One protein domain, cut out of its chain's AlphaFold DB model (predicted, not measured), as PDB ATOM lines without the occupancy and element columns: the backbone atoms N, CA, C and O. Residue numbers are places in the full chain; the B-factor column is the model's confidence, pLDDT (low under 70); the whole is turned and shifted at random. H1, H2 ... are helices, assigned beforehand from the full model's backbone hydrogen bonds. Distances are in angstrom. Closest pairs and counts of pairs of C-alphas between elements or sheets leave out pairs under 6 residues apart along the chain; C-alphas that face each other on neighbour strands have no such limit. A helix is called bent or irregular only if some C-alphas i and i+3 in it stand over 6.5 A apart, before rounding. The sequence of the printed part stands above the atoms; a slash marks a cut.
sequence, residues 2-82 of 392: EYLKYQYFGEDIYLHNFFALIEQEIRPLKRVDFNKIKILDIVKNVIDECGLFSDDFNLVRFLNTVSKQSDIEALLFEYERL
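This is residues 2 to 82 of the 392 residues of the protein "DNA helicase" of Sulfurimonas sp. RIFOXYD12_FULL_36_11 (UniProt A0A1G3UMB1). Two helical hairpins make the body: H1 and H2 side by side in a close antiparallel pair, and H3 and H4 in a V whose arms meet where H3 begins and H4 ends. H5 packs on H1 and begins close to the meeting point of the V, and the long link from H2 to H3 loops along the outside. The printed part has 81 residues with five named helices, H1 to H5 in order, and no named strand; the class is all helix. It is compact, with a radius of gyration of the C-alphas of 12.5 A, and rounded, spanning 31 by 30 by 24 A.

H1, residues 2 to 9, and H2, residues 12 to 21, form a helical hairpin: they touch at a shallow tilt of 10 degrees, opposite ways, with the C-alphas of Tyr 6 and Tyr 14 closest at 4.8 A. H3, residues 39 to 50, is apart from H2, but H1 and H3 are near each other, with 8 pairs of C-alphas within 10 A. H3 and H4, residues 57 to 67, form the second helical hairpin, at a steep tilt of 40 degrees, opposite ways. H3 touches H4 with residues 39 to 43 alone, and the closest C-alphas, those of Leu 40 and Ser 67, are 5.4 A apart. H5, residues 72 to 81, touches H1 at a steep tilt of 48 degrees, opposite ways; the closest C-alphas are those of Lys 5 and Leu 76, 7.3 A apart. H5 is close to H3 but not clearly touching, about perpendicular at 84 degrees, with the C-alphas of Ile 39 and Ile 72 closest at 6.7 A. H5 is likewise close to H4 but not clearly touching, with the C-alphas of Val 66 and Leu 75 closest at 7.2 A. H4 is apart from H1 and H2, and H5 is apart from H2. In H1, H2, H3 and H4 every O i to N i+4 pair is within hydrogen-bond range; in H5 4 of 6 are.

H1 begins at C-alpha 2, (30.166, 43.103, 92.526), and H2 measures 14.4 A from first to last C-alpha. H3, the longest helix with 12 residues, begins at C-alpha 39, (32.734, 50.114, 80.694), and measures 16.6 A. H4 measures 15.3 A. H5 measures 14.6 A, ends at C-alpha 81, (35.770, 32.114, 81.364), and is irregular: C-alphas 77 and 80 are 7.0 A apart.

The C-alphas of Glu 25 and Ser 70 are the two farthest apart, at 32.0 A. The printed part has no cut. The link from H2 to H3, residues 22 to 38, is long; those from H1 to H2 and from H4 to H5 are tight, and that from H3 to H4 is short. The mean pLDDT of the printed part is 81.5; residues 53 to 57 and 79 to 82 are under 70.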
ATOM      1  N   GLU A   2      31.407  42.841  91.764       86.94
ATOM      2  CA  GLU A   2      30.166  43.103  92.526       86.94
ATOM      3  C   GLU A   2      29.573  44.500  92.262       86.94
ATOM      4  O   GLU A   2      28.381  44.611  92.007       86.94
ATOM      5  N   TYR A   3      30.399  45.549  92.156       88.31
ATOM      6  CA  TYR A   3      29.935  46.874  91.718       88.31
ATOM      7  C   TYR A   3      29.236  46.865  90.342       88.31
ATOM      8  O   TYR A   3      28.197  47.495  90.163       88.31
ATOM      9  N   LEU A   4      29.780  46.146  89.355       88.00
ATOM     10  CA  LEU A   4      29.183  46.070  88.015       88.00
ATOM     11  C   LEU A   4      27.869  45.282  88.042       88.00
ATOM     12  O   LEU A   4      26.916  45.679  87.378       88.00
ATOM     13  N   LYS A   5      27.789  44.222  88.862       87.88
ATOM     14  CA  LYS A   5      26.536  43.495  89.117       87.88
ATOM     15  C   LYS A   5      25.498  44.401  89.767       87.88
ATOM     16  O   LYS A   5      24.359  44.406  89.317       87.88
ATOM     17  N   TYR A   6      25.896  45.215  90.751       89.88
ATOM     18  CA  TYR A   6      25.013  46.229  91.322       89.88
ATOM     19  C   TYR A   6      24.489  47.129  90.215       89.88
ATOM     20  O   TYR A   6      23.281  47.204  90.046       89.88
ATOM     21  N   GLN A   7      25.364  47.733  89.407       88.31
ATOM     22  CA  GLN A   7      24.955  48.654  88.347       88.31
ATOM     23  C   GLN A   7      24.055  48.019  87.276       88.31
ATOM     24  O   GLN A   7      23.140  48.680  86.794       88.31
ATOM     25  N   TYR A   8      24.243  46.740  86.954       88.19
ATOM     26  CA  TYR A   8      23.402  46.021  85.997       88.19
ATOM     27  C   TYR A   8      22.051  45.597  86.603       88.19
ATOM     28  O   TYR A   8      21.004  46.020  86.122       88.19
ATOM     29  N   PHE A   9      22.052  44.842  87.707       88.06
ATOM     30  CA  PHE A   9      20.833  44.255  88.289       88.06
ATOM     31  C   PHE A   9      20.031  45.220  89.169       88.06
ATOM     32  O   PHE A   9      18.816  45.102  89.269       88.06
ATOM     33  N   GLY A  10      20.690  46.186  89.812       86.50
ATOM     34  CA  GLY A  10      20.032  47.119  90.738       86.50
ATOM     35  C   GLY A  10      19.659  46.531  92.092       86.50
ATOM     36  O   GLY A  10      18.933  47.177  92.839       86.50
ATOM     37  N   GLU A  11      20.160  45.344  92.427       89.25
ATOM     38  CA  GLU A  11      19.882  44.702  93.708       89.25
ATOM     39  C   GLU A  11      20.882  45.130  94.786       89.25
ATOM     40  O   GLU A  11      22.100  45.060  94.594       89.25
ATOM     41  N   ASP A  12      20.366  45.490  95.960       88.31
ATOM     42  CA  ASP A  12      21.170  45.977  97.082       88.31
ATOM     43  C   ASP A  12      22.199  44.956  97.580       88.31
ATOM     44  O   ASP A  12      23.245  45.348  98.092       88.31
ATOM     45  N   ILE A  13      21.967  43.653  97.399       89.62
ATOM     46  CA  ILE A  13      22.915  42.611  97.818       89.62
ATOM     47  C   ILE A  13      24.312  42.819  97.212       89.62
ATOM     48  O   ILE A  13      25.315  42.706  97.914       89.62
ATOM     49  N   TYR A  14      24.386  43.218  95.941       90.19
ATOM     50  CA  TYR A  14      25.654  43.469  95.257       90.19
ATOM     51  C   TYR A  14      26.354  44.730  95.775       90.19
ATOM     52  O   TYR A  14      27.583  44.783  95.809       90.19
ATOM     53  N   LEU A  15      25.584  45.730  96.217       88.44
ATOM     54  CA  LEU A  15      26.113  46.936  96.858       88.44
ATOM     55  C   LEU A  15      26.776  46.587  98.193       88.44
ATOM     56  O   LEU A  15      27.916  46.976  98.443       88.44
ATOM     57  N   HIS A  16      26.075  45.813  99.023       88.38
ATOM     58  CA  HIS A  16      26.566  45.383 100.331       88.38
ATOM     59  C   HIS A  16      27.816  44.507 100.183       88.38
ATOM     60  O   HIS A  16      28.809  44.744 100.868       88.38
ATOM     61  N   ASN A  17      27.811  43.558  99.239       89.31
ATOM     62  CA  ASN A  17      28.978  42.727  98.937       89.31
ATOM     63  C   ASN A  17      30.177  43.563  98.483       89.31
ATOM     64  O   ASN A  17      31.300  43.313  98.914       89.31
ATOM     65  N   PHE A  18      29.957  44.554  97.615       89.50
ATOM     66  CA  PHE A  18      31.029  45.426  97.145       89.50
ATOM     67  C   PHE A  18      31.686  46.191  98.298       89.50
ATOM     68  O   PHE A  18      32.906  46.125  98.428       89.50
ATOM     69  N   PHE A  19      30.898  46.850  99.155       87.50
ATOM     70  CA  PHE A  19      31.424  47.601 100.303       87.50
ATOM     71  C   PHE A  19      32.106  46.708 101.343       87.50
ATOM     72  O   PHE A  19      33.144  47.089 101.881       87.50
ATOM     73  N   ALA A  20      31.587  45.497 101.559       87.12
ATOM     74  CA  ALA A  20      32.225  44.507 102.421       87.12
ATOM     75  C   ALA A  20      33.601  44.068 101.888       87.12
ATOM     76  O   ALA A  20      34.540  43.945 102.666       87.12
ATOM     77  N   LEU A  21      33.740  43.866 100.571       85.12
ATOM     78  CA  LEU A  21      35.005  43.447  99.947       85.12
ATOM     79  C   LEU A  21      36.094  44.524  99.984       85.12
ATOM     80  O   LEU A  21      37.273  44.185  99.969       85.12
ATOM     81  N   ILE A  22      35.709  45.800  99.981       85.38
ATOM     82  CA  ILE A  22      36.653  46.927 100.037       85.38
ATOM     83  C   ILE A  22      36.846  47.466 101.461       85.38
ATOM     84  O   ILE A  22      37.545  48.461 101.627       85.38
ATOM     85  N   GLU A  23      36.205  46.842 102.455       85.81
ATOM     86  CA  GLU A  23      36.258  47.219 103.873       85.81
ATOM     87  C   GLU A  23      35.881  48.693 104.135       85.81
ATOM     88  O   GLU A  23      36.490  49.381 104.952       85.81
ATOM     89  N   GLN A  24      34.857  49.200 103.437       85.00
ATOM     90  CA  GLN A  24      34.352  50.571 103.604       85.00
ATOM     91  C   GLN A  24      32.889  50.587 104.055       85.00
ATOM     92  O   GLN A  24      32.128  49.652 103.801       85.00
ATOM     93  N   GLU A  25      32.475  51.679 104.701       85.62
ATOM     94  CA  GLU A  25      31.072  51.890 105.059       85.62
ATOM     95  C   GLU A  25      30.188  52.029 103.815       85.62
ATOM     96  O   GLU A  25      30.570  52.628 102.804       85.62
ATOM     97  N   ILE A  26      28.975  51.486 103.911       86.50
ATOM     98  CA  ILE A  26      28.010  51.506 102.815       86.50
ATOM     99  C   ILE A  26      27.571  52.944 102.562       86.50
ATOM    100  O   ILE A  26      27.048  53.624 103.445       86.50
ATOM    101  N   ARG A  27      27.718  53.380 101.313       85.94
ATOM    102  CA  ARG A  27      27.236  54.676 100.830       85.94
ATOM    103  C   ARG A  27      26.420  54.500  99.549       85.94
ATOM    104  O   ARG A  27      26.685  53.574  98.780       85.94
ATOM    105  N   PRO A  28      25.429  55.371  99.292       80.12
ATOM    106  CA  PRO A  28      24.649  55.303  98.065       80.12
ATOM    107  C   PRO A  28      25.539  55.600  96.851       80.12
ATOM    108  O   PRO A  28      26.194  56.640  96.796       80.12
ATOM    109  N   LEU A  29      25.542  54.695  95.869       82.88
ATOM    110  CA  LEU A  29      26.262  54.862  94.606       82.88
ATOM    111  C   LEU A  29      25.299  55.324  93.509       82.88
ATOM    112  O   LEU A  29      24.174  54.832  93.398       82.88
ATOM    113  N   LYS A  30      25.733  56.276  92.676       82.19
ATOM    114  CA  LYS A  30      24.924  56.754  91.545       82.19
ATOM    115  C   LYS A  30      24.798  55.663  90.488       82.19
ATOM    116  O   LYS A  30      25.785  55.014  90.150       82.19
ATOM    117  N   ARG A  31      23.597  55.496  89.931       81.38
ATOM    118  CA  ARG A  31      23.361  54.588  88.802       81.38
ATOM    119  C   ARG A  31      24.015  55.135  87.541       81.38
ATOM    120  O   ARG A  31      23.896  56.327  87.260       81.38
ATOM    121  N   VAL A  32      24.689  54.266  86.796       82.12
ATOM    122  CA  VAL A  32      25.377  54.640  85.555       82.12
ATOM    123  C   VAL A  32      24.615  54.100  84.346       82.12
ATOM    124  O   VAL A  32      24.090  52.993  84.381       82.12
ATOM    125  N   ASP A  33      24.552  54.899  83.283       79.25
ATOM    126  CA  ASP A  33      23.954  54.520  82.001       79.25
ATOM    127  C   ASP A  33      25.030  53.920  81.083       79.25
ATOM    128  O   ASP A  33      25.891  54.634  80.556       79.25
ATOM    129  N   PHE A  34      24.985  52.598  80.906       78.44
ATOM    130  CA  PHE A  34      25.957  51.839  80.112       78.44
ATOM    131  C   PHE A  34      25.945  52.183  78.619       78.44
ATOM    132  O   PHE A  34      26.937  51.937  77.941       78.44
ATOM    133  N   ASN A  35      24.872  52.792  78.104       75.12
ATOM    134  CA  ASN A  35      24.786  53.169  76.691       75.12
ATOM    135  C   ASN A  35      25.555  54.457  76.366       75.12
ATOM    136  O   ASN A  35      25.783  54.767  75.200       75.12
ATOM    137  N   LYS A  36      25.927  55.236  77.388       78.31
ATOM    138  CA  LYS A  36      26.574  56.547  77.219       78.31
ATOM    139  C   LYS A  36      28.050  56.546  77.579       78.31
ATOM    140  O   LYS A  36      28.772  57.449  77.165       78.31
ATOM    141  N   ILE A  37      28.487  55.585  78.387       81.62
ATOM    142  CA  ILE A  37      29.823  55.568  78.979       81.62
ATOM    143  C   ILE A  37      30.441  54.194  78.745       81.62
ATOM    144  O   ILE A  37      29.815  53.172  79.017       81.62
ATOM    145  N   LYS A  38      31.690  54.170  78.271       83.81
ATOM    146  CA  LYS A  38      32.432  52.921  78.092       83.81
ATOM    147  C   LYS A  38      32.657  52.249  79.444       83.81
ATOM    148  O   LYS A  38      32.970  52.903  80.435       83.81
ATOM    149  N   ILE A  39      32.590  50.922  79.470       84.75
ATOM    150  CA  ILE A  39      32.734  50.114  80.694       84.75
ATOM    151  C   ILE A  39      34.067  50.386  81.395       84.75
ATOM    152  O   ILE A  39      34.115  50.467  82.622       84.75
ATOM    153  N   LEU A  40      35.138  50.585  80.622       86.38
ATOM    154  CA  LEU A  40      36.447  50.952  81.155       86.38
ATOM    155  C   LEU A  40      36.381  52.229  82.001       86.38
ATOM    156  O   LEU A  40      36.936  52.259  83.096       86.38
ATOM    157  N   ASP A  41      35.688  53.260  81.521       85.94
ATOM    158  CA  ASP A  41      35.578  54.538  82.222       85.94
ATOM    159  C   ASP A  41      34.730  54.399  83.491       85.94
ATOM    160  O   ASP A  41      35.060  54.974  84.524       85.94
ATOM    161  N   ILE A  42      33.693  53.556  83.457       86.50
ATOM    162  CA  ILE A  42      32.894  53.217  84.644       86.50
ATOM    163  C   ILE A  42      33.773  52.562  85.715       86.50
ATOM    164  O   ILE A  42      33.707  52.940  86.882       86.50
ATOM    165  N   VAL A  43      34.604  51.592  85.326       87.44
ATOM    166  CA  VAL A  43      35.506  50.900  86.255       87.44
ATOM    167  C   VAL A  43      36.573  51.852  86.798       87.44
ATOM    168  O   VAL A  43      36.809  51.857  88.004       87.44
ATOM    169  N   LYS A  44      37.176  52.692  85.946       85.94
ATOM    170  CA  LYS A  44      38.171  53.693  86.367       85.94
ATOM    171  C   LYS A  44      37.597  54.674  87.386       85.94
ATOM    172  O   LYS A  44      38.174  54.820  88.455       85.94
ATOM    173  N   ASN A  45      36.418  55.234  87.112       84.75
ATOM    174  CA  ASN A  45      35.767  56.189  88.011       84.75
ATOM    175  C   ASN A  45      35.525  55.611  89.411       84.75
ATOM    176  O   ASN A  45      35.643  56.322  90.401       84.75
ATOM    177  N   VAL A  46      35.202  54.320  89.513       85.62
ATOM    178  CA  VAL A  46      34.964  53.658  90.807       85.62
ATOM    179  C   VAL A  46      36.264  53.384  91.541       85.62
ATOM    180  O   VAL A  46      36.306  53.504  92.764       85.62
ATOM    181  N   ILE A  47      37.320  53.020  90.811       85.06
ATOM    182  CA  ILE A  47      38.661  52.872  91.384       85.06
ATOM    183  C   ILE A  47      39.118  54.215  91.963       85.06
ATOM    184  O   ILE A  47      39.579  54.244  93.104       85.06
ATOM    185  N   ASP A  48      38.893  55.310  91.232       83.06
ATOM    186  CA  ASP A  48      39.136  56.678  91.691       83.06
ATOM    187  C   ASP A  48      38.295  57.039  92.928       83.06
ATOM    188  O   ASP A  48      38.833  57.432  93.963       83.06
ATOM    189  N   GLU A  49      36.973  56.864  92.862       83.12
ATOM    190  CA  GLU A  49      36.033  57.274  93.917       83.12
ATOM    191  C   GLU A  49      36.179  56.461  95.214       83.12
ATOM    192  O   GLU A  49      35.958  56.976  96.317       83.12
ATOM    193  N   CYS A  50      36.519  55.176  95.104       81.75
ATOM    194  CA  CYS A  50      36.691  54.276  96.247       81.75
ATOM    195  C   CYS A  50      38.153  54.159  96.697       81.75
ATOM    196  O   CYS A  50      38.422  53.464  97.675       81.75
ATOM    197  N   GLY A  51      39.089  54.836  96.021       79.50
ATOM    198  CA  GLY A  51      40.510  54.809  96.360       79.50
ATOM    199  C   GLY A  51      41.130  53.416  96.245       79.50
ATOM    200  O   GLY A  51      42.006  53.074  97.033       79.50
ATOM    201  N   LEU A  52      40.677  52.610  95.280       79.06
ATOM    202  CA  LEU A  52      41.108  51.216  95.084       79.06
ATOM    203  C   LEU A  52      42.425  51.107  94.301       79.06
ATOM    204  O   LEU A  52      42.703  50.081  93.682       79.06
ATOM    205  N   PHE A  53      43.222  52.175  94.285       68.25
ATOM    206  CA  PHE A  53      44.523  52.174  93.638       68.25
ATOM    207  C   PHE A  53      45.530  51.391  94.466       68.25
ATOM    208  O   PHE A  53      45.914  51.794  95.564       68.25
ATOM    209  N   SER A  54      45.993  50.295  93.886       65.19
ATOM    210  CA  SER A  54      47.179  49.570  94.308       65.19
ATOM    211  C   SER A  54      48.226  49.645  93.196       65.19
ATOM    212  O   SER A  54      47.880  49.669  92.013       65.19
ATOM    213  N   ASP A  55      49.508  49.658  93.567       63.38
ATOM    214  CA  ASP A  55      50.631  49.434  92.643       63.38
ATOM    215  C   ASP A  55      50.655  47.948  92.208       63.38
ATOM    216  O   ASP A  55      51.648  47.262  92.405       63.38
ATOM    217  N   ASP A  56      49.531  47.422  91.701       69.06
ATOM    218  CA  ASP A  56      49.345  46.012  91.344       69.06
ATOM    219  C   ASP A  56      49.180  45.859  89.827       69.06
ATOM    220  O   ASP A  56      48.209  46.330  89.216       69.06
ATOM    221  N   PHE A  57      50.109  45.137  89.201       69.81
ATOM    222  CA  PHE A  57      50.046  44.840  87.767       69.81
ATOM    223  C   PHE A  57      48.785  44.061  87.365       69.81
ATOM    224  O   PHE A  57      48.342  44.152  86.213       69.81
ATOM    225  N   ASN A  58      48.169  43.313  88.284       72.94
ATOM    226  CA  ASN A  58      46.914  42.609  88.035       72.94
ATOM    227  C   ASN A  58      45.745  43.575  87.824       72.94
ATOM    228  O   ASN A  58      44.877  43.285  87.001       72.94
ATOM    229  N   LEU A  59      45.740  44.739  88.484       76.25
ATOM    230  CA  LEU A  59      44.708  45.760  88.298       76.25
ATOM    231  C   LEU A  59      44.817  46.394  86.907       76.25
ATOM    232  O   LEU A  59      43.820  46.515  86.196       76.25
ATOM    233  N   VAL A  60      46.039  46.689  86.454       78.44
ATOM    234  CA  VAL A  60      46.295  47.167  85.082       78.44
ATOM    235  C   VAL A  60      45.885  46.118  84.049       78.44
ATOM    236  O   VAL A  60      45.258  46.435  83.036       78.44
ATOM    237  N   ARG A  61      46.195  44.845  84.307       75.88
ATOM    238  CA  ARG A  61      45.803  43.746  83.423       75.88
ATOM    239  C   ARG A  61      44.290  43.557  83.382       75.88
ATOM    240  O   ARG A  61      43.749  43.339  82.302       75.88
ATOM    241  N   PHE A  62      43.612  43.687  84.519       80.81
ATOM    242  CA  PHE A  62      42.157  43.687  84.594       80.81
ATOM    243  C   PHE A  62      41.563  44.831  83.763       80.81
ATOM    244  O   PHE A  62      40.701  44.573  82.929       80.81
ATOM    245  N   LEU A  63      42.079  46.057  83.899       84.75
ATOM    246  CA  LEU A  63      41.638  47.205  83.097       84.75
ATOM    247  C   LEU A  63      41.833  46.978  81.589       84.75
ATOM    248  O   LEU A  63      40.932  47.270  80.809       84.75
ATOM    249  N   ASN A  64      42.961  46.396  81.172       83.19
ATOM    250  CA  ASN A  64      43.209  46.040  79.768       83.19
ATOM    251  C   ASN A  64      42.242  44.950  79.263       83.19
ATOM    252  O   ASN A  64      41.784  44.975  78.122       83.19
ATOM    253  N   THR A  65      41.887  43.986  80.109       81.69
ATOM    254  CA  THR A  65      40.875  42.986  79.751       81.69
ATOM    255  C   THR A  65      39.492  43.624  79.622       81.69
ATOM    256  O   THR A  65      38.796  43.363  78.645       81.69
ATOM    257  N   VAL A  66      39.115  44.509  80.550       84.50
ATOM    258  CA  VAL A  66      37.846  45.254  80.497       84.50
ATOM    259  C   VAL A  66      37.771  46.137  79.250       84.50
ATOM    260  O   VAL A  66      36.717  46.206  78.630       84.50
ATOM    261  N   SER A  67      38.875  46.760  78.824       84.25
ATOM    262  CA  SER A  67      38.882  47.609  77.624       84.25
ATOM    263  C   SER A  67      38.623  46.856  76.318       84.25
ATOM    264  O   SER A  67      38.306  47.486  75.315       84.25
ATOM    265  N   LYS A  68      38.789  45.528  76.311       82.31
ATOM    266  CA  LYS A  68      38.557  44.678  75.132       82.31
ATOM    267  C   LYS A  68      37.123  44.166  75.029       82.31
ATOM    268  O   LYS A  68      36.772  43.615  73.992       82.31
ATOM    269  N   GLN A  69      36.326  44.305  76.085       77.75
ATOM    270  CA  GLN A  69      34.944  43.840  76.093       77.75
ATOM    271  C   GLN A  69      34.030  44.881  75.444       77.75
ATOM    272  O   GLN A  69      34.148  46.075  75.727       77.75
ATOM    273  N   SER A  70      33.137  44.422  74.565       73.31
ATOM    274  CA  SER A  70      32.201  45.271  73.817       73.31
ATOM    275  C   SER A  70      31.076  45.816  74.691       73.31
ATOM    276  O   SER A  70      30.692  46.975  74.547       73.31
ATOM    277  N   ASP A  71      30.562  44.996  75.604       79.69
ATOM    278  CA  ASP A  71      29.395  45.301  76.423       79.69
ATOM    279  C   ASP A  71      29.515  44.704  77.840       79.69
ATOM    280  O   ASP A  71      30.417  43.920  78.163       79.69
ATOM    281  N   ILE A  72      28.641  45.170  78.739       82.62
ATOM    282  CA  ILE A  72      28.664  44.759  80.145       82.62
ATOM    283  C   ILE A  72      28.220  43.305  80.316       82.62
ATOM    284  O   ILE A  72      28.667  42.652  81.256       82.62
ATOM    285  N   GLU A  73      27.372  42.789  79.429       82.25
ATOM    286  CA  GLU A  73      26.848  41.428  79.517       82.25
ATOM    287  C   GLU A  73      27.956  40.417  79.225       82.25
ATOM    288  O   GLU A  73      28.190  39.517  80.031       82.25
ATOM    289  N   ALA A  74      28.729  40.634  78.162       78.62
ATOM    290  CA  ALA A  74      29.940  39.896  77.842       78.62
ATOM    291  C   ALA A  74      30.902  39.901  79.035       78.62
ATOM    292  O   ALA A  74      31.356  38.848  79.475       78.62
ATOM    293  N   LEU A  75      31.138  41.055  79.667       81.62
ATOM    294  CA  LEU A  75      31.983  41.100  80.860       81.62
ATOM    295  C   LEU A  75      31.365  40.346  82.057       81.62
ATOM    296  O   LEU A  75      32.076  39.618  82.741       81.62
ATOM    297  N   LEU A  76      30.071  40.494  82.344       81.44
ATOM    298  CA  LEU A  76      29.411  39.884  83.509       81.44
ATOM    299  C   LEU A  76      29.180  38.378  83.378       81.44
ATOM    300  O   LEU A  76      29.146  37.699  84.401       81.44
ATOM    301  N   PHE A  77      29.021  37.854  82.166       76.81
ATOM    302  CA  PHE A  77      28.759  36.432  81.936       76.81
ATOM    303  C   PHE A  77      29.995  35.671  81.457       76.81
ATOM    304  O   PHE A  77      30.103  34.470  81.713       76.81
ATOM    305  N   GLU A  78      30.961  36.344  80.828       70.69
ATOM    306  CA  GLU A  78      32.196  35.702  80.376       70.69
ATOM    307  C   GLU A  78      33.376  35.889  81.331       70.69
ATOM    308  O   GLU A  78      34.379  35.198  81.149       70.69
ATOM    309  N   TYR A  79      33.291  36.715  82.391       68.31
ATOM    310  CA  TYR A  79      34.438  36.880  83.305       68.31
ATOM    311  C   TYR A  79      34.910  35.580  83.960       68.31
ATOM    312  O   TYR A  79      36.101  35.430  84.210       68.31
ATOM    313  N   GLU A  80      34.015  34.622  84.206       61.03
ATOM    314  CA  GLU A  80      34.386  33.314  84.768       61.03
ATOM    315  C   GLU A  80      35.141  32.433  83.762       61.03
ATOM    316  O   GLU A  80      35.817  31.482  84.153       61.03
ATOM    317  N   ARG A  81      35.039  32.753  82.467       60.78
ATOM    318  CA  ARG A  81      35.770  32.114  81.364       60.78
ATOM    319  C   ARG A  81      37.027  32.882  80.963       60.78
ATOM    320  O   ARG A  81      37.803  32.372  80.155       60.78
ATOM    321  N   LEU A  82      37.234  34.089  81.493       60.72
ATOM    322  CA  LEU A  82      38.437  34.875  81.242       60.72
ATOM    323  C   LEU A  82      39.623  34.197  81.927       60.72
ATOM    324  O   LEU A  82      39.912  34.425  83.099       60.72
TER     325      LEU A  82